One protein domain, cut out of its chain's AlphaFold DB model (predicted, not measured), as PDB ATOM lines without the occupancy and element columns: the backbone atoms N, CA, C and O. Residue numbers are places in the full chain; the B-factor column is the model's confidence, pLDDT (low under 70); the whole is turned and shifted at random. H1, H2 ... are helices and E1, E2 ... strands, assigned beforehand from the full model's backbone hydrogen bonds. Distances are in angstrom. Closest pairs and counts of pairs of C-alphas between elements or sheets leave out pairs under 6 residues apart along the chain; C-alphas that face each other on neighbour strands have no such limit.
ATOM      1  N   PRO A 128     -20.507 -13.056  -1.607       92.19
ATOM      2  CA  PRO A 128     -20.405 -14.391  -2.188       92.19
ATOM      3  C   PRO A 128     -20.122 -15.482  -1.153       92.19
ATOM      4  O   PRO A 128     -20.658 -16.577  -1.266       92.19
ATOM      5  N   THR A 129     -19.331 -15.192  -0.114       93.56
ATOM      6  CA  THR A 129     -18.958 -16.190   0.904       93.56
ATOM      7  C   THR A 129     -20.160 -16.706   1.696       93.56
ATOM      8  O   THR A 129     -20.114 -17.825   2.199       93.56
ATOM      9  N   SER A 130     -21.268 -15.952   1.733       93.94
ATOM     10  CA  SER A 130     -22.529 -16.399   2.338       93.94
ATOM     11  C   SER A 130     -23.159 -17.611   1.638       93.94
ATOM     12  O   SER A 130     -24.007 -18.277   2.223       93.94
ATOM     13  N   PHE A 131     -22.735 -17.935   0.411       96.38
ATOM     14  CA  PHE A 131     -23.247 -19.085  -0.333       96.38
ATOM     15  C   PHE A 131     -22.607 -20.420   0.060       96.38
ATOM     16  O   PHE A 131     -23.045 -21.460  -0.430       96.38
ATOM     17  N   GLN A 132     -21.578 -20.436   0.911       97.25
ATOM     18  CA  GLN A 132     -20.926 -21.680   1.318       97.25
ATOM     19  C   GLN A 132     -21.922 -22.647   1.986       97.25
ATOM     20  O   GLN A 132     -22.655 -22.282   2.900       97.25
ATOM     21  N   GLY A 133     -21.948 -23.896   1.515       97.06
ATOM     22  CA  GLY A 133     -22.877 -24.938   1.962       97.06
ATOM     23  C   GLY A 133     -24.285 -24.852   1.360       97.06
ATOM     24  O   GLY A 133     -25.077 -25.776   1.548       97.06
ATOM     25  N   ALA A 134     -24.612 -23.792   0.615       98.00
ATOM     26  CA  ALA A 134     -25.892 -23.676  -0.072       98.00
ATOM     27  C   ALA A 134     -25.946 -24.561  -1.330       98.00
ATOM     28  O   ALA A 134     -24.921 -24.949  -1.896       98.00
ATOM     29  N   SER A 135     -27.166 -24.852  -1.790       98.50
ATOM     30  CA  SER A 135     -27.403 -25.572  -3.044       98.50
ATOM     31  C   SER A 135     -26.978 -24.712  -4.235       98.50
ATOM     32  O   SER A 135     -27.585 -23.665  -4.488       98.50
ATOM     33  N   PHE A 136     -25.961 -25.156  -4.982       98.62
ATOM     34  CA  PHE A 136     -25.460 -24.428  -6.147       98.62
ATOM     35  C   PHE A 136     -26.561 -24.166  -7.187       98.62
ATOM     36  O   PHE A 136     -26.698 -23.008  -7.571       98.62
ATOM     37  N   PRO A 137     -27.410 -25.137  -7.590       98.12
ATOM     38  CA  PRO A 137     -28.469 -24.859  -8.564       98.12
ATOM     39  C   PRO A 137     -29.474 -23.790  -8.101       98.12
ATOM     40  O   PRO A 137     -29.905 -22.961  -8.902       98.12
ATOM     41  N   LEU A 138     -29.823 -23.753  -6.808       98.31
ATOM     42  CA  LEU A 138     -30.741 -22.732  -6.282       98.31
ATOM     43  C   LEU A 138     -30.081 -21.352  -6.181       98.31
ATOM     44  O   LEU A 138     -30.726 -20.347  -6.475       98.31
ATOM     45  N   VAL A 139     -28.803 -21.293  -5.792       98.25
ATOM     46  CA  VAL A 139     -28.015 -20.048  -5.809       98.25
ATOM     47  C   VAL A 139     -27.822 -19.553  -7.241       98.25
ATOM     48  O   VAL A 139     -28.014 -18.380  -7.525       98.25
ATOM     49  N   GLN A 140     -27.522 -20.436  -8.185       97.88
ATOM     50  CA  GLN A 140     -27.408 -20.079  -9.595       97.88
ATOM     51  C   GLN A 140     -28.721 -19.471 -10.113       97.88
ATOM     52  O   GLN A 140     -28.711 -18.403 -10.724       97.88
ATOM     53  N   LYS A 141     -29.867 -20.075  -9.778       96.44
ATOM     54  CA  LYS A 141     -31.193 -19.527 -10.097       96.44
ATOM     55  C   LYS A 141     -31.438 -18.155  -9.453       96.44
ATOM     56  O   LYS A 141     -32.029 -17.286 -10.097       96.44
ATOM     57  N   SER A 142     -30.981 -17.926  -8.217       96.06
ATOM     58  CA  SER A 142     -31.107 -16.617  -7.556       96.06
ATOM     59  C   SER A 142     -30.257 -15.533  -8.228       96.06
ATOM     60  O   SER A 142     -30.732 -14.409  -8.418       96.06
ATOM     61  N   LEU A 143     -29.038 -15.874  -8.655       96.19
ATOM     62  CA  LEU A 143     -28.135 -14.955  -9.349       96.19
ATOM     63  C   LEU A 143     -28.647 -14.592 -10.745       96.19
ATOM     64  O   LEU A 143     -28.670 -13.407 -11.078       96.19
ATOM     65  N   ILE A 144     -29.164 -15.559 -11.513       95.81
ATOM     66  CA  ILE A 144     -29.800 -15.301 -12.821       95.81
ATOM     67  C   ILE A 144     -30.952 -14.308 -12.673       95.81
ATOM     68  O   ILE A 144     -31.016 -13.325 -13.409       95.81
ATOM     69  N   ARG A 145     -31.833 -14.520 -11.685       93.31
ATOM     70  CA  ARG A 145     -32.946 -13.601 -11.386       93.31
ATOM     71  C   ARG A 145     -32.480 -12.194 -11.013       93.31
ATOM     72  O   ARG A 145     -33.219 -11.241 -11.228       93.31
ATOM     73  N   SER A 146     -31.277 -12.082 -10.459       92.06
ATOM     74  CA  SER A 146     -30.664 -10.817 -10.049       92.06
ATOM     75  C   SER A 146     -29.784 -10.196 -11.142       92.06
ATOM     76  O   SER A 146     -29.188  -9.148 -10.914       92.06
ATOM     77  N   GLY A 147     -29.668 -10.830 -12.316       94.69
ATOM     78  CA  GLY A 147     -28.788 -10.376 -13.396       94.69
ATOM     79  C   GLY A 147     -27.291 -10.518 -13.092       94.69
ATOM     80  O   GLY A 147     -26.475  -9.908 -13.777       94.69
ATOM     81  N   ILE A 148     -26.920 -11.300 -12.075       95.81
ATOM     82  CA  ILE A 148     -25.531 -11.485 -11.644       95.81
ATOM     83  C   ILE A 148     -24.940 -12.687 -12.376       95.81
ATOM     84  O   ILE A 148     -25.485 -13.792 -12.332       95.81
ATOM     85  N   LYS A 149     -23.805 -12.478 -13.050       97.44
ATOM     86  CA  LYS A 149     -23.093 -13.550 -13.746       97.44
ATOM     87  C   LYS A 149     -22.419 -14.472 -12.740       97.44
ATOM     88  O   LYS A 149     -21.933 -14.041 -11.693       97.44
ATOM     89  N   SER A 150     -22.341 -15.746 -13.089       98.06
ATOM     90  CA  SER A 150     -21.602 -16.709 -12.289       98.06
ATOM     91  C   SER A 150     -21.089 -17.873 -13.110       98.06
ATOM     92  O   SER A 150     -21.780 -18.315 -14.032       98.06
ATOM     93  N   ARG A 151     -19.956 -18.441 -12.696       98.19
ATOM     94  CA  ARG A 151     -19.438 -19.693 -13.252       98.19
ATOM     95  C   ARG A 151     -18.914 -20.627 -12.172       98.19
ATOM     96  O   ARG A 151     -18.525 -20.201 -11.085       98.19
ATOM     97  N   VAL A 152     -18.866 -21.911 -12.506       98.69
ATOM     98  CA  VAL A 152     -18.138 -22.893 -11.705       98.69
ATOM     99  C   VAL A 152     -16.685 -22.891 -12.165       98.69
ATOM    100  O   VAL A 152     -16.369 -23.262 -13.292       98.69
ATOM    101  N   GLU A 153     -15.802 -22.420 -11.295       97.88
ATOM    102  CA  GLU A 153     -14.357 -22.386 -11.514       97.88
ATOM    103  C   GLU A 153     -13.728 -23.762 -11.268       97.88
ATOM    104  O   GLU A 153     -12.829 -24.171 -11.998       97.88
ATOM    105  N   GLU A 154     -14.237 -24.507 -10.285       98.50
ATOM    106  CA  GLU A 154     -13.702 -25.816  -9.921       98.50
ATOM    107  C   GLU A 154     -14.812 -26.788  -9.512       98.50
ATOM    108  O   GLU A 154     -15.714 -26.445  -8.741       98.50
ATOM    109  N   ILE A 155     -14.708 -28.023 -10.001       98.62
ATOM    110  CA  ILE A 155     -15.497 -29.160  -9.526       98.62
ATOM    111  C   ILE A 155     -14.668 -29.927  -8.503       98.62
ATOM    112  O   ILE A 155     -13.593 -30.436  -8.821       98.62
ATOM    113  N   ILE A 156     -15.188 -30.040  -7.286       98.44
ATOM    114  CA  ILE A 156     -14.571 -30.814  -6.214       98.44
ATOM    115  C   ILE A 156     -15.263 -32.173  -6.157       98.44
ATOM    116  O   ILE A 156     -16.385 -32.297  -5.665       98.44
ATOM    117  N   ASN A 157     -14.588 -33.207  -6.654       96.94
ATOM    118  CA  ASN A 157     -15.103 -34.569  -6.565       96.94
ATOM    119  C   ASN A 157     -15.171 -35.005  -5.097       96.94
ATOM    120  O   ASN A 157     -14.152 -35.036  -4.404       96.94
ATOM    121  N   THR A 158     -16.362 -35.367  -4.632       93.75
ATOM    122  CA  THR A 158     -16.595 -35.826  -3.260       93.75
ATOM    123  C   THR A 158     -17.075 -37.273  -3.239       93.75
ATOM    124  O   THR A 158     -17.751 -37.745  -4.150       93.75
ATOM    125  N   ARG A 159     -16.737 -37.988  -2.162       88.88
ATOM    126  CA  ARG A 159     -17.295 -39.312  -1.835       88.88
ATOM    127  C   ARG A 159     -18.478 -39.213  -0.867       88.88
ATOM    128  O   ARG A 159     -19.086 -40.225  -0.530       88.88
ATOM    129  N   VAL A 160     -18.800 -38.005  -0.407       89.69
ATOM    130  CA  VAL A 160     -19.863 -37.735   0.557       89.69
ATOM    131  C   VAL A 160     -21.115 -37.310  -0.205       89.69
ATOM    132  O   VAL A 160     -21.227 -36.186  -0.685       89.69
ATOM    133  N   ARG A 161     -22.101 -38.209  -0.299       86.19
ATOM    134  CA  ARG A 161     -23.344 -37.960  -1.057       86.19
ATOM    135  C   ARG A 161     -24.097 -36.706  -0.599       86.19
ATOM    136  O   ARG A 161     -24.697 -36.034  -1.427       86.19
ATOM    137  N   SER A 162     -24.046 -36.373   0.694       88.25
ATOM    138  CA  SER A 162     -24.721 -35.190   1.247       88.25
ATOM    139  C   SER A 162     -24.074 -33.854   0.870       88.25
ATOM    140  O   SER A 162     -24.678 -32.818   1.125       88.25
ATOM    141  N   GLU A 163     -22.863 -33.863   0.309       95.00
ATOM    142  CA  GLU A 163     -22.195 -32.662  -0.208       95.00
ATOM    143  C   GLU A 163     -22.519 -32.407  -1.685       95.00
ATOM    144  O   GLU A 163     -22.231 -31.327  -2.189       95.00
ATOM    145  N   ASN A 164     -23.110 -33.375  -2.393       95.31
ATOM    146  CA  ASN A 164     -23.325 -33.275  -3.834       95.31
ATOM    147  C   ASN A 164     -24.156 -32.037  -4.206       95.31
ATOM    148  O   ASN A 164     -25.226 -31.806  -3.640       95.31
ATOM    149  N   GLY A 165     -23.658 -31.245  -5.154       97.19
ATOM    150  CA  GLY A 165     -24.302 -30.016  -5.608       97.19
ATOM    151  C   GLY A 165     -24.228 -28.847  -4.625       97.19
ATOM    152  O   GLY A 165     -24.836 -27.808  -4.891       97.19
ATOM    153  N   LEU A 166     -23.502 -28.977  -3.508       98.56
ATOM    154  CA  LEU A 166     -23.285 -27.878  -2.569       98.56
ATOM    155  C   LEU A 166     -22.080 -27.028  -2.961       98.56
ATOM    156  O   LEU A 166     -21.086 -27.505  -3.514       98.56
ATOM    157  N   ILE A 167     -22.160 -25.746  -2.628       98.75
ATOM    158  CA  ILE A 167     -21.072 -24.794  -2.829       98.75
ATOM    159  C   ILE A 167     -20.012 -25.013  -1.750       98.75
ATOM    160  O   ILE A 167     -20.274 -24.832  -0.561       98.75
ATOM    161  N   SER A 168     -18.792 -25.352  -2.159       98.56
ATOM    162  CA  SER A 168     -17.641 -25.417  -1.256       98.56
ATOM    163  C   SER A 168     -17.115 -24.027  -0.922       98.56
ATOM    164  O   SER A 168     -16.767 -23.766   0.227       98.56
ATOM    165  N   SER A 169     -17.029 -23.148  -1.918       98.62
ATOM    166  CA  SER A 169     -16.632 -21.758  -1.737       98.62
ATOM    167  C   SER A 169     -17.120 -20.899  -2.897       98.62
ATOM    168  O   SER A 169     -17.420 -21.393  -3.987       98.62
ATOM    169  N   ALA A 170     -17.207 -19.599  -2.642       98.38
ATOM    170  CA  ALA A 170     -17.639 -18.608  -3.607       98.38
ATOM    171  C   ALA A 170     -16.850 -17.314  -3.405       98.38
ATOM    172  O   ALA A 170     -16.608 -16.895  -2.271       98.38
ATOM    173  N   ARG A 171     -16.456 -16.681  -4.507       97.75
ATOM    174  CA  ARG A 171     -15.727 -15.408  -4.517       97.75
ATOM    175  C   ARG A 171     -16.227 -14.524  -5.653       97.75
ATOM    176  O   ARG A 171     -16.696 -15.037  -6.663       97.75
ATOM    177  N   LEU A 172     -16.114 -13.212  -5.491       96.81
ATOM    178  CA  LEU A 172     -16.375 -12.262  -6.570       96.81
ATOM    179  C   LEU A 172     -15.078 -12.030  -7.351       96.81
ATOM    180  O   LEU A 172     -14.025 -11.818  -6.750       96.81
ATOM    181  N   GLU A 173     -15.154 -12.054  -8.674       96.38
ATOM    182  CA  GLU A 173     -14.087 -11.615  -9.565       96.38
ATOM    183  C   GLU A 173     -14.683 -10.688 -10.624       96.38
ATOM    184  O   GLU A 173     -15.423 -11.125 -11.502       96.38
ATOM    185  N   GLY A 174     -14.400  -9.387 -10.516       93.19
ATOM    186  CA  GLY A 174     -15.074  -8.387 -11.344       93.19
ATOM    187  C   GLY A 174     -16.580  -8.345 -11.057       93.19
ATOM    188  O   GLY A 174     -16.985  -8.131  -9.916       93.19
ATOM    189  N   ASP A 175     -17.398  -8.543 -12.090       92.31
ATOM    190  CA  ASP A 175     -18.866  -8.595 -12.028       92.31
ATOM    191  C   ASP A 175     -19.423 -10.029 -11.933       92.31
ATOM    192  O   ASP A 175     -20.629 -10.243 -12.082       92.31
ATOM    193  N   GLU A 176     -18.558 -11.017 -11.695       96.56
ATOM    194  CA  GLU A 176     -18.915 -12.428 -11.752       96.56
ATOM    195  C   GLU A 176     -18.599 -13.184 -10.459       96.56
ATOM    196  O   GLU A 176     -17.515 -13.080  -9.883       96.56
ATOM    197  N   VAL A 177     -19.544 -14.018 -10.021       98.31
ATOM    198  CA  VAL A 177     -19.328 -14.951  -8.913       98.31
ATOM    199  C   VAL A 177     -18.685 -16.241  -9.417       98.31
ATOM    200  O   VAL A 177     -19.256 -16.960 -10.240       98.31
ATOM    201  N   ARG A 178     -17.518 -16.581  -8.871       98.38
ATOM    202  CA  ARG A 178     -16.825 -17.844  -9.132       98.38
ATOM    203  C   ARG A 178     -17.048 -18.821  -7.993       98.38
ATOM    204  O   ARG A 178     -16.827 -18.486  -6.828       98.38
ATOM    205  N   PHE A 179     -17.468 -20.026  -8.350       98.81
ATOM    206  CA  PHE A 179     -17.801 -21.086  -7.408       98.81
ATOM    207  C   PHE A 179     -16.834 -22.260  -7.494       98.81
ATOM    208  O   PHE A 179     -16.469 -22.694  -8.587       98.81
ATOM    209  N   LYS A 180     -16.528 -22.845  -6.336       98.81
ATOM    210  CA  LYS A 180     -16.112 -24.244  -6.240       98.81
ATOM    211  C   LYS A 180     -17.307 -25.070  -5.785       98.81
ATOM    212  O   LYS A 180     -17.927 -24.732  -4.774       98.81
ATOM    213  N   VAL A 181     -17.646 -26.125  -6.518       98.81
ATOM    214  CA  VAL A 181     -18.871 -26.906  -6.285       98.81
ATOM    215  C   VAL A 181     -18.525 -28.371  -6.090       98.81
ATOM    216  O   VAL A 181     -17.766 -28.941  -6.871       98.81
ATOM    217  N   PHE A 182     -19.087 -28.983  -5.052       98.69
ATOM    218  CA  PHE A 182     -18.946 -30.412  -4.822       98.69
ATOM    219  C   PHE A 182     -19.772 -31.211  -5.831       98.69
ATOM    220  O   PHE A 182     -20.943 -30.911  -6.068       98.69
ATOM    221  N   TYR A 183     -19.181 -32.268  -6.383       97.88
ATOM    222  CA  TYR A 183     -19.871 -33.214  -7.250       97.88
ATOM    223  C   TYR A 183     -19.593 -34.646  -6.801       97.88
ATOM    224  O   TYR A 183     -18.443 -35.060  -6.652       97.88
ATOM    225  N   PHE A 184     -20.662 -35.396  -6.566       93.00
ATOM    226  CA  PHE A 184     -20.617 -36.836  -6.356       93.00
ATOM    227  C   PHE A 184     -21.072 -37.501  -7.651       93.00
ATOM    228  O   PHE A 184     -22.216 -37.310  -8.070       93.00
ATOM    229  N   GLU A 185     -20.190 -38.280  -8.273       87.75
ATOM    230  CA  GLU A 185     -20.509 -39.010  -9.498       87.75
ATOM    231  C   GLU A 185     -21.483 -40.161  -9.187       87.75
ATOM    232  O   GLU A 185     -21.167 -41.032  -8.371       87.75
ATOM    233  N   PRO A 186     -22.696 -40.164  -9.771       77.88
ATOM    234  CA  PRO A 186     -23.679 -41.197  -9.486       77.88
ATOM    235  C   PRO A 186     -23.251 -42.544 -10.087       77.88
ATOM    236  O   PRO A 186     -22.894 -42.635 -11.255       77.88
ATOM    237  N   GLU A 187     -23.333 -43.610  -9.286       66.62
ATOM    238  CA  GLU A 187     -23.027 -44.989  -9.715       66.62
ATOM    239  C   GLU A 187     -24.129 -45.603 -10.600       66.62
ATOM    240  O   GLU A 187     -23.889 -46.586 -11.295       66.62
ATOM    241  N   LEU A 188     -25.342 -45.043 -10.553       63.97
ATOM    242  CA  LEU A 188     -26.523 -45.492 -11.294       63.97
ATOM    243  C   LEU A 188     -27.262 -44.277 -11.849       63.97
ATOM    244  O   LEU A 188     -27.336 -43.239 -11.181       63.97
ATOM    245  N   ALA A 189     -27.851 -44.415 -13.036       56.97
ATOM    246  CA  ALA A 189     -28.716 -43.386 -13.586       56.97
ATOM    247  C   ALA A 189     -30.046 -43.385 -12.820       56.97
ATOM    248  O   ALA A 189     -30.873 -44.288 -12.917       56.97
ATOM    249  N   VAL A 190     -30.213 -42.366 -11.987       66.69
ATOM    250  CA  VAL A 190     -31.406 -42.145 -11.172       66.69
ATOM    251  C   VAL A 190     -32.483 -41.397 -11.967       66.69
ATOM    252  O   VAL A 190     -32.177 -40.666 -12.913       66.69
ATOM    253  N   GLU A 191     -33.743 -41.551 -11.545       74.19
ATOM    254  CA  GLU A 191     -34.902 -40.789 -12.053       74.19
ATOM    255  C   GLU A 191     -34.634 -39.272 -12.055       74.19
ATOM    256  O   GLU A 191     -34.967 -38.544 -12.995       74.19
ATOM    257  N   SER A 192     -33.982 -38.802 -10.989       86.06
ATOM    258  CA  SER A 192     -33.596 -37.417 -10.760       86.06
ATOM    259  C   SER A 192     -32.364 -37.322  -9.865       86.06
ATOM    260  O   SER A 192     -32.121 -38.169  -9.000       86.06
ATOM    261  N   GLY A 193     -31.566 -36.275 -10.057       91.12
ATOM    262  CA  GLY A 193     -30.332 -36.091  -9.303       91.12
ATOM    263  C   GLY A 193     -29.439 -34.990  -9.853       91.12
ATOM    264  O   GLY A 193     -29.776 -34.319 -10.827       91.12
ATOM    265  N   TYR A 194     -28.292 -34.799  -9.207       94.19
ATOM    266  CA  TYR A 194     -27.279 -33.863  -9.680       94.19
ATOM    267  C   TYR A 194     -26.502 -34.445 -10.859       94.19
ATOM    268  O   TYR A 194     -26.081 -35.598 -10.828       94.19
ATOM    269  N   GLU A 195     -26.276 -33.609 -11.861       95.19
ATOM    270  CA  GLU A 195     -25.576 -33.930 -13.099       95.19
ATOM    271  C   GLU A 195     -24.455 -32.917 -13.340       95.19
ATOM    272  O   GLU A 195     -24.590 -31.731 -13.021       95.19
ATOM    273  N   LEU A 196     -23.361 -33.378 -13.950       96.38
ATOM    274  CA  LEU A 196     -22.235 -32.539 -14.355       96.38
ATOM    275  C   LEU A 196     -22.184 -32.377 -15.876       96.38
ATOM    276  O   LEU A 196     -22.081 -33.350 -16.635       96.38
ATOM    277  N   PHE A 197     -22.143 -31.118 -16.309       97.88
ATOM    278  CA  PHE A 197     -21.719 -30.740 -17.650       97.88
ATOM    279  C   PHE A 197     -20.360 -30.045 -17.592       97.88
ATOM    280  O   PHE A 197     -20.175 -29.118 -16.809       97.88
ATOM    281  N   SER A 198     -19.433 -30.463 -18.454       97.94
ATOM    282  CA  SER A 198     -18.138 -29.813 -18.652       97.94
ATOM    283  C   SER A 198     -17.762 -29.869 -20.129       97.94
ATOM    284  O   SER A 198     -17.904 -30.914 -20.770       97.94
ATOM    285  N   TYR A 199     -17.271 -28.759 -20.666       98.38
ATOM    286  CA  TYR A 199     -16.816 -28.636 -22.044       98.38
ATOM    287  C   TYR A 199     -15.715 -27.579 -22.143       98.38
ATOM    288  O   TYR A 199     -15.861 -26.485 -21.608       98.38
ATOM    289  N   GLU A 200     -14.623 -27.911 -22.821       98.38
ATOM    290  CA  GLU A 200     -13.546 -26.974 -23.145       98.38
ATOM    291  C   GLU A 200     -13.923 -26.207 -24.414       98.38
ATOM    292  O   GLU A 200     -14.241 -26.827 -25.435       98.38
ATOM    293  N   VAL A 201     -13.973 -24.877 -24.338       97.88
ATOM    294  CA  VAL A 201     -14.346 -24.048 -25.488       97.88
ATOM    295  C   VAL A 201     -13.152 -23.883 -26.423       97.88
ATOM    296  O   VAL A 201     -12.026 -23.741 -25.968       97.88
ATOM    297  N   GLY A 202     -13.407 -23.907 -27.732       96.94
ATOM    298  CA  GLY A 202     -12.354 -23.804 -28.752       96.94
ATOM    299  C   GLY A 202     -12.160 -22.407 -29.339       96.94
ATOM    300  O   GLY A 202     -11.532 -22.280 -30.382       96.94
ATOM    301  N   ASN A 203     -12.815 -21.385 -28.781       96.81
ATOM    302  CA  ASN A 203     -12.703 -20.001 -29.233       96.81
ATOM    303  C   ASN A 203     -12.928 -19.051 -28.052       96.81
ATOM    304  O   ASN A 203     -13.630 -19.381 -27.097       96.81
ATOM    305  N   ASP A 204     -12.400 -17.839 -28.170       98.19
ATOM    306  CA  ASP A 204     -12.791 -16.728 -27.310       98.19
ATOM    307  C   ASP A 204     -14.259 -16.361 -27.565       98.19
ATOM    308  O   ASP A 204     -14.682 -16.187 -28.711       98.19
ATOM    309  N   GLY A 205     -15.045 -16.179 -26.507       97.62
ATOM    310  CA  GLY A 205     -16.442 -15.797 -26.676       97.62
ATOM    311  C   GLY A 205     -17.245 -15.745 -25.388       97.62
ATOM    312  O   GLY A 205     -16.753 -16.040 -24.302       97.62
ATOM    313  N   ASN A 206     -18.515 -15.361 -25.525       98.12
ATOM    314  CA  ASN A 206     -19.484 -15.464 -24.441       98.12
ATOM    315  C   ASN A 206     -20.303 -16.736 -24.612       98.12
ATOM    316  O   ASN A 206     -20.819 -16.995 -25.700       98.12
ATOM    317  N   TYR A 207     -20.463 -17.479 -23.525       98.38
ATOM    318  CA  TYR A 207     -21.146 -18.761 -23.521       98.38
ATOM    319  C   TYR A 207     -22.219 -18.803 -22.445       98.38
ATOM    320  O   TYR A 207     -22.009 -18.317 -21.333       98.38
ATOM    321  N   LYS A 208     -23.358 -19.419 -22.756       98.19
ATOM    322  CA  LYS A 208     -24.417 -19.707 -21.783       98.19
ATOM    323  C   LYS A 208     -24.935 -21.128 -21.936       98.19
ATOM    324  O   LYS A 208     -24.941 -21.668 -23.040       98.19
ATOM    325  N   ALA A 209     -25.413 -21.718 -20.847       98.25
ATOM    326  CA  ALA A 209     -26.114 -22.993 -20.898       98.25
ATOM    327  C   ALA A 209     -27.620 -22.807 -20.738       98.25
ATOM    328  O   ALA A 209     -28.098 -21.989 -19.948       98.25
ATOM    329  N   VAL A 210     -28.358 -23.626 -21.476       97.62
ATOM    330  CA  VAL A 210     -29.808 -23.751 -21.381       97.62
ATOM    331  C   VAL A 210     -30.186 -25.221 -21.214       97.62
ATOM    332  O   VAL A 210     -29.477 -26.112 -21.696       97.62
ATOM    333  N   LEU A 211     -31.295 -25.481 -20.530       95.81
ATOM    334  CA  LEU A 211     -31.797 -26.814 -20.229       95.81
ATOM    335  C   LEU A 211     -33.186 -26.994 -20.841       95.81
ATOM    336  O   LEU A 211     -34.062 -26.154 -20.668       95.81
ATOM    337  N   LYS A 212     -33.400 -28.103 -21.548       94.88
ATOM    338  CA  LYS A 212     -34.717 -28.473 -22.073       94.88
ATOM    339  C   LYS A 212     -35.141 -29.823 -21.514       94.88
ATOM    340  O   LYS A 212     -34.489 -30.826 -21.808       94.88
ATOM    341  N   SER A 213     -36.217 -29.853 -20.732       88.81
ATOM    342  CA  SER A 213     -36.858 -31.107 -20.316       88.81
ATOM    343  C   SER A 213     -37.694 -31.693 -21.456       88.81
ATOM    344  O   SER A 213     -38.252 -30.951 -22.264       88.81
ATOM    345  N   SER A 214     -37.797 -33.023 -21.527       80.25
ATOM    346  CA  SER A 214     -38.628 -33.719 -22.523       80.25
ATOM    347  C   SER A 214     -40.106 -33.316 -22.461       80.25
ATOM    348  O   SER A 214     -40.772 -33.272 -23.493       80.25
ATOM    349  N   ASN A 215     -40.596 -32.977 -21.266       75.88
ATOM    350  CA  ASN A 215     -42.003 -32.671 -21.004       75.88
ATOM    351  C   ASN A 215     -42.317 -31.165 -21.011       75.88
ATOM    352  O   ASN A 215     -43.446 -30.776 -20.715       75.88
ATOM    353  N   GLN A 216     -41.338 -30.308 -21.313       78.44
ATOM    354  CA  GLN A 216     -41.506 -28.855 -21.321       78.44
ATOM    355  C   GLN A 216     -41.416 -28.280 -22.736       78.44
ATOM    356  O   GLN A 216     -40.601 -28.693 -23.565       78.44
ATOM    357  N   VAL A 217     -42.267 -27.286 -22.993       74.12
ATOM    358  CA  VAL A 217     -42.264 -26.524 -24.248       74.12
ATOM    359  C   VAL A 217     -41.121 -25.509 -24.246       74.12
ATOM    360  O   VAL A 217     -40.383 -25.397 -25.228       74.12
ATOM    361  N   GLU A 218     -40.957 -24.804 -23.127       83.38
ATOM    362  CA  GLU A 218     -39.948 -23.764 -22.950       83.38
ATOM    363  C   GLU A 218     -38.597 -24.338 -22.518       83.38
ATOM    364  O   GLU A 218     -38.490 -25.458 -22.017       83.38
ATOM    365  N   THR A 219     -37.542 -23.571 -22.784       88.56
ATOM    366  CA  THR A 219     -36.171 -23.918 -22.408       88.56
ATOM    367  C   THR A 219     -35.750 -23.044 -21.236       88.56
ATOM    368  O   THR A 219     -35.794 -21.819 -21.338       88.56
ATOM    369  N   ASP A 220     -35.297 -23.668 -20.156       91.88
ATOM    370  CA  ASP A 220     -34.824 -22.970 -18.970       91.88
ATOM    371  C   ASP A 220     -33.416 -22.416 -19.200       91.88
ATOM    372  O   ASP A 220     -32.503 -23.116 -19.651       91.88
ATOM    373  N   VAL A 221     -33.210 -21.147 -18.857       94.75
ATOM    374  CA  VAL A 221     -31.871 -20.550 -18.832       94.75
ATOM    375  C   VAL A 221     -31.146 -21.047 -17.584       94.75
ATOM    376  O   VAL A 221     -31.561 -20.749 -16.466       94.75
ATOM    377  N   LEU A 222     -30.051 -21.788 -17.776       95.50
ATOM    378  CA  LEU A 222     -29.256 -22.349 -16.680       95.50
ATOM    379  C   LEU A 222     -28.113 -21.419 -16.260       95.50
ATOM    380  O   LEU A 222     -27.728 -21.413 -15.096       95.50
ATOM    381  N   THR A 223     -27.561 -20.624 -17.182       97.19
ATOM    382  CA  THR A 223     -26.551 -19.601 -16.866       97.19
ATOM    383  C   THR A 223     -26.800 -18.313 -17.639       97.19
ATOM    384  O   THR A 223     -27.294 -18.335 -18.766       97.19
ATOM    385  N   LEU A 224     -26.376 -17.181 -17.073       97.69
ATOM    386  CA  LEU A 224     -26.141 -15.978 -17.873       97.69
ATOM    387  C   LEU A 224     -24.889 -16.166 -18.758       97.69
ATOM    388  O   LEU A 224     -24.065 -17.036 -18.454       97.69
ATOM    389  N   PRO A 225     -24.732 -15.382 -19.842       97.69
ATOM    390  CA  PRO A 225     -23.521 -15.409 -20.656       97.69
ATOM    391  C   PRO A 225     -22.271 -15.043 -19.847       97.69
ATOM    392  O   PRO A 225     -22.221 -13.976 -19.231       97.69
ATOM    393  N   ILE A 226     -21.258 -15.907 -19.898       97.56
ATOM    394  CA  ILE A 226     -19.936 -15.700 -19.295       97.56
ATOM    395  C   ILE A 226     -18.859 -15.675 -20.379       97.56
ATOM    396  O   ILE A 226     -18.933 -16.440 -21.340       97.56
ATOM    397  N   SER A 227     -17.859 -14.806 -20.233       97.50
ATOM    398  CA  SER A 227     -16.741 -14.726 -21.179       97.50
ATOM    399  C   SER A 227     -15.716 -15.815 -20.890       97.50
ATOM    400  O   SER A 227     -15.216 -15.884 -19.767       97.50
ATOM    401  N   LEU A 228     -15.400 -16.637 -21.884       97.94
ATOM    402  CA  LEU A 228     -14.359 -17.662 -21.827       97.94
ATOM    403  C   LEU A 228     -13.328 -17.426 -22.932       97.94
ATOM    404  O   LEU A 228     -13.662 -16.915 -24.005       97.94
ATOM    405  N   LYS A 229     -12.081 -17.782 -22.645       98.19
ATOM    406  CA  LYS A 229     -10.974 -17.849 -23.598       98.19
ATOM    407  C   LYS A 229     -10.852 -19.238 -24.205       98.19
ATOM    408  O   LYS A 229     -11.296 -20.215 -23.605       98.19
ATOM    409  N   ASP A 230     -10.234 -19.315 -25.379       98.00
ATOM    410  CA  ASP A 230      -9.856 -20.591 -25.986       98.00
ATOM    411  C   ASP A 230      -9.098 -21.482 -24.980       98.00
ATOM    412  O   ASP A 230      -8.195 -21.023 -24.274       98.00
ATOM    413  N   GLY A 231      -9.519 -22.743 -24.870       97.75
ATOM    414  CA  GLY A 231      -9.007 -23.714 -23.903       97.75
ATOM    415  C   GLY A 231      -9.590 -23.611 -22.485       97.75
ATOM    416  O   GLY A 231      -9.316 -24.476 -21.650       97.75
ATOM    417  N   GLU A 232     -10.411 -22.603 -22.164       97.94
ATOM    418  CA  GLU A 232     -11.098 -22.551 -20.868       97.94
ATOM    419  C   GLU A 232     -12.301 -23.504 -20.818       97.94
ATOM    420  O   GLU A 232     -12.968 -23.800 -21.813       97.94
ATOM    421  N   LYS A 233     -12.624 -23.987 -19.614       97.94
ATOM    422  CA  LYS A 233     -13.759 -24.890 -19.403       97.94
ATOM    423  C   LYS A 233     -15.020 -24.121 -19.037       97.94
ATOM    424  O   LYS A 233     -15.069 -23.423 -18.027       97.94
ATOM    425  N   PHE A 234     -16.084 -24.357 -19.796       98.50
ATOM    426  CA  PHE A 234     -17.440 -24.171 -19.308       98.50
ATOM    427  C   PHE A 234     -17.845 -25.409 -18.508       98.50
ATOM    428  O   PHE A 234     -17.868 -26.516 -19.048       98.50
ATOM    429  N   GLN A 235     -18.219 -25.233 -17.245       98.31
ATOM    430  CA  GLN A 235     -18.699 -26.329 -16.409       98.31
ATOM    431  C   GLN A 235     -19.820 -25.873 -15.476       98.31
ATOM    432  O   GLN A 235     -19.893 -24.709 -15.081       98.31
ATOM    433  N   THR A 236     -20.727 -26.791 -15.152       98.31
ATOM    434  CA  THR A 236     -21.848 -26.530 -14.250       98.31
ATOM    435  C   THR A 236     -22.387 -27.829 -13.658       98.31
ATOM    436  O   THR A 236     -22.421 -28.861 -14.334       98.31
ATOM    437  N   VAL A 237     -22.817 -27.758 -12.399       98.00
ATOM    438  CA  VAL A 237     -23.596 -28.805 -11.735       98.00
ATOM    439  C   VAL A 237     -25.046 -28.350 -11.707       98.00
ATOM    440  O   VAL A 237     -25.331 -27.238 -11.276       98.00
ATOM    441  N   PHE A 238     -25.972 -29.187 -12.143       96.81
ATOM    442  CA  PHE A 238     -27.395 -28.858 -12.123       96.81
ATOM    443  C   PHE A 238     -28.192 -30.037 -11.588       96.81
ATOM    444  O   PHE A 238     -27.726 -31.173 -11.615       96.81
ATOM    445  N   TYR A 239     -29.388 -29.767 -11.072       94.50
ATOM    446  CA  TYR A 239     -30.283 -30.815 -10.608       94.50
ATOM    447  C   TYR A 239     -31.296 -31.142 -11.708       94.50
ATOM    448  O   TYR A 239     -32.020 -30.265 -12.181       94.50
ATOM    449  N   ARG A 240     -31.325 -32.398 -12.140       91.62
ATOM    450  CA  ARG A 240     -32.173 -32.908 -13.215       91.62
ATOM    451  C   ARG A 240     -33.402 -33.611 -12.649       91.62
ATOM    452  O   ARG A 240     -33.275 -34.422 -11.738       91.62
ATOM    453  N   LYS A 241     -34.563 -33.377 -13.268       88.75
ATOM    454  CA  LYS A 241     -35.788 -34.175 -13.102       88.75
ATOM    455  C   LYS A 241     -36.142 -34.850 -14.428       88.75
ATOM    456  O   LYS A 241     -36.444 -34.144 -15.391       88.75
ATOM    457  N   GLY A 242     -36.140 -36.183 -14.472       88.50
ATOM    458  CA  GLY A 242     -36.419 -36.938 -15.696       88.50
ATOM    459  C   GLY A 242     -35.411 -36.644 -16.812       88.50
ATOM    460  O   GLY A 242     -34.343 -36.079 -16.566       88.50
ATOM    461  N   SER A 243     -35.716 -37.020 -18.052       91.56
ATOM    462  CA  SER A 243     -34.808 -36.758 -19.174       91.56
ATOM    463  C   SER A 243     -34.708 -35.266 -19.508       91.56
ATOM    464  O   SER A 243     -35.715 -34.569 -19.675       91.56
ATOM    465  N   VAL A 244     -33.478 -34.772 -19.655       93.69
ATOM    466  CA  VAL A 244     -33.204 -33.386 -20.063       93.69
ATOM    467  C   VAL A 244     -32.052 -33.321 -21.055       93.69
ATOM    468  O   VAL A 244     -31.149 -34.158 -21.070       93.69
ATOM    469  N   LYS A 245     -32.039 -32.259 -21.852       96.19
ATOM    470  CA  LYS A 245     -30.935 -31.922 -22.741       96.19
ATOM    471  C   LYS A 245     -30.357 -30.572 -22.356       96.19
ATOM    472  O   LYS A 245     -31.030 -29.551 -22.483       96.19
ATOM    473  N   LEU A 246     -29.096 -30.569 -21.938       97.69
ATOM    474  CA  LEU A 246     -28.337 -29.340 -21.733       97.69
ATOM    475  C   LEU A 246     -27.669 -28.946 -23.047       97.69
ATOM    476  O   LEU A 246     -27.037 -29.779 -23.707       97.69
ATOM    477  N   THR A 247     -27.810 -27.680 -23.428       98.31
ATOM    478  CA  THR A 247     -27.174 -27.104 -24.615       98.31
ATOM    479  C   THR A 247     -26.333 -25.893 -24.222       98.31
ATOM    480  O   THR A 247     -26.831 -24.968 -23.592       98.31
ATOM    481  N   LEU A 248     -25.057 -25.918 -24.603       98.62
ATOM    482  CA  LEU A 248     -24.142 -24.788 -24.545       98.62
ATOM    483  C   LEU A 248     -24.298 -23.967 -25.826       98.62
ATOM    484  O   LEU A 248     -24.163 -24.509 -26.930       98.62
ATOM    485  N   LEU A 249     -24.573 -22.680 -25.658       98.44
ATOM    486  CA  LEU A 249     -24.779 -21.703 -26.719       98.44
ATOM    487  C   LEU A 249     -23.687 -20.633 -26.664       98.44
ATOM    488  O   LEU A 249     -23.199 -20.315 -25.576       98.44
ATOM    489  N   ASP A 250     -23.333 -20.076 -27.817       97.69
ATOM    490  CA  ASP A 250     -22.495 -18.878 -27.905       97.69
ATOM    491  C   ASP A 250     -23.320 -17.576 -27.845       97.69
ATOM    492  O   ASP A 250     -24.532 -17.582 -27.615       97.69
ATOM    493  N   ALA A 251     -22.655 -16.438 -28.058       94.31
ATOM    494  CA  ALA A 251     -23.260 -15.108 -28.041       94.31
ATOM    495  C   ALA A 251     -24.339 -14.883 -29.118       94.31
ATOM    496  O   ALA A 251     -25.148 -13.971 -28.974       94.31
ATOM    497  N   SER A 252     -24.336 -15.682 -30.189       94.81
ATOM    498  CA  SER A 252     -25.316 -15.631 -31.281       94.81
ATOM    499  C   SER A 252     -26.487 -16.597 -31.082       94.81
ATOM    500  O   SER A 252     -27.281 -16.791 -31.999       94.81
ATOM    501  N   ASP A 253     -26.577 -17.230 -29.906       95.62
ATOM    502  CA  ASP A 253     -27.485 -18.345 -29.618       95.62
ATOM    503  C   ASP A 253     -27.251 -19.582 -30.501       95.62
ATOM    504  O   ASP A 253     -28.089 -20.487 -30.571       95.62
ATOM    505  N   SER A 254     -26.075 -19.678 -31.127       96.81
ATOM    506  CA  SER A 254     -25.689 -20.856 -31.895       96.81
ATOM    507  C   SER A 254     -25.234 -21.970 -30.963       96.81
ATOM    508  O   SER A 254     -24.509 -21.765 -29.989       96.81
ATOM    509  N   LYS A 255     -25.661 -23.198 -31.271       97.94
ATOM    510  CA  LYS A 255     -25.284 -24.382 -30.500       97.94
ATOM    511  C   LYS A 255     -23.806 -24.714 -30.695       97.94
ATOM    512  O   LYS A 255     -23.392 -25.083 -31.789       97.94
ATOM    513  N   ILE A 256     -23.078 -24.759 -29.583       98.06
ATOM    514  CA  ILE A 256     -21.680 -25.199 -29.511       98.06
ATOM    515  C   ILE A 256     -21.596 -26.676 -29.131       98.06
ATOM    516  O   ILE A 256     -20.968 -27.487 -29.810       98.06
ATOM    517  N   LYS A 257     -22.287 -27.067 -28.055       98.19
ATOM    518  CA  LYS A 257     -22.305 -28.450 -27.565       98.19
ATOM    519  C   LYS A 257     -23.657 -28.763 -26.945       98.19
ATOM    520  O   LYS A 257     -24.343 -27.885 -26.442       98.19
ATOM    521  N   SER A 258     -24.059 -30.027 -26.969       97.56
ATOM    522  CA  SER A 258     -25.208 -30.491 -26.192       97.56
ATOM    523  C   SER A 258     -24.938 -31.868 -25.611       97.56
ATOM    524  O   SER A 258     -24.271 -32.671 -26.267       97.56
ATOM    525  N   LYS A 259     -25.504 -32.154 -24.440       96.94
ATOM    526  CA  LYS A 259     -25.497 -33.476 -23.812       96.94
ATOM    527  C   LYS A 259     -26.911 -33.802 -23.328       96.94
ATOM    528  O   LYS A 259     -27.541 -32.967 -22.678       96.94
ATOM    529  N   SER A 260     -27.399 -34.980 -23.704       94.69
ATOM    530  CA  SER A 260     -28.633 -35.542 -23.153       94.69
ATOM    531  C   SER A 260     -28.307 -36.319 -21.886       94.69
ATOM    532  O   SER A 260     -27.267 -36.974 -21.811       94.69
ATOM    533  N   TYR A 261     -29.199 -36.223 -20.913       91.38
ATOM    534  CA  TYR A 261     -29.161 -36.947 -19.656       91.38
ATOM    535  C   TYR A 261     -30.505 -37.647 -19.530       91.38
ATOM    536  O   TYR A 261     -31.533 -36.978 -19.406       91.38
ATOM    537  N   GLU A 262     -30.494 -38.968 -19.643       87.12
ATOM    538  CA  GLU A 262     -31.708 -39.774 -19.709       87.12
ATOM    539  C   GLU A 262     -32.084 -40.319 -18.327       87.12
ATOM    540  O   GLU A 262     -31.220 -40.630 -17.505       87.12
ATOM    541  N   SER A 263     -33.387 -40.416 -18.069       81.56
ATOM    542  CA  SER A 263     -33.924 -41.258 -16.996       81.56
ATOM    543  C   SER A 263     -33.939 -42.714 -17.468       81.56
ATOM    544  O   SER A 263     -34.334 -42.978 -18.601       81.56
ATOM    545  N   GLU A 264     -33.529 -43.656 -16.615       67.50
ATOM    546  CA  GLU A 264     -33.662 -45.102 -16.883       67.50
ATOM    547  C   GLU A 264     -35.040 -45.675 -16.491       67.50
ATOM    548  O   GLU A 264     -35.286 -46.868 -16.673       67.50
ATOM    549  N   LEU A 265     -35.937 -44.829 -15.973       56.38
ATOM    550  CA  LEU A 265     -37.324 -45.153 -15.617       56.38
ATOM    551  C   LEU A 265     -38.314 -44.486 -16.568       56.38
ATOM    552  O   LEU A 265     -38.103 -43.278 -16.851       56.38
TER     553      LEU A 265
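This is residues 128 to 265 of the 265 residues of a protein of Leptospira interrogans serovar Australis str. 200703203 (UniProt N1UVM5). Three strand layers are stacked: the ribbon E4 E7 lies in the middle, the sheet E1 E3 E2 crosses it on one side, and the twisted, curled sheet E6 E5 E8 E9 covers its other side with strands running nearly the same line. H2 lies on one face of E1 E3 E2 and reaches E7, and the small H1 packs on E2. The printed part has 138 residues with two named helices and nine named strands, in the order H1 H2 E1 E2 E3 E4 E5 E6 E7 E8 E9; the class is mostly strand, with strands holding 68 of the 82 residues in named elements; E1 E3 E2 is mixed and the other two sheets are antiparallel. It is compact, with a radius of gyration of the C-alphas of 14.4 A and spans of 41 by 34 by 28 A.

H1, residues 128 to 131, and H2, residues 136 to 145, are on the same face of a sheet of E1, residues 149 to 157, E3, residues 176 to 183, and E2, residues 167 to 173. H2 runs along the strands, at 12 degrees to E3 on the local plane and a height over the sheet of 9.7 A. H1 lies only just over E2, with 3 C-alphas. E1 and E3 are parallel, with N 153 and O 179 2.8 A apart; the hairpin E2 and E3 has N 178 and O 171 at 2.8 A. E4, residues 192 to 200, and E7, residues 233 to 241, are antiparallel, with N 195 and O 238 2.8 A apart. The closest C-alphas of H2 and E7 are those of Pro 137 and Phe 238, 5.5 A. E5, residues 205 to 213, pairs with E6, residues 226 to 228, through N 228 and O 205, 2.8 A, and with E8, residues 244 to 250, through N 249 and O 208, 2.8 A. E8 and E9, residues 255 to 261, form a hairpin, with N 261 and O 244 at 2.8 A. The three sheets form a stack, face to face in turn: strands of E4 E7 stand at 62 degrees to those of E1 E3 E2 and at 19 degrees to those of E6 E5 E8 E9. Every O i to N i+4 pair in H2 is within hydrogen-bond range; H1 is too short for one.

H1 begins at C-alpha 128 (-20.405, -14.391, -2.188), and H2 spans 14.2 A. E1 measures 23.6 A, E3 21.3 A, E4 25.8 A, E5 26.3 A and E7 24.7 A. E9 ends at C-alpha 261 (-29.161, -36.947, -19.656).

The C-alphas farthest apart, those of Gly 174 and Leu 265, are 43.2 A apart. The printed part has no cut. The link E5 to E6, residues 214 to 225, is long; its residues 220 to 221 pair with 210 to 211 of E5. Mean pLDDT of the printed part is 93.5, and residues 187 to 190 and 264 to 265 are under 70.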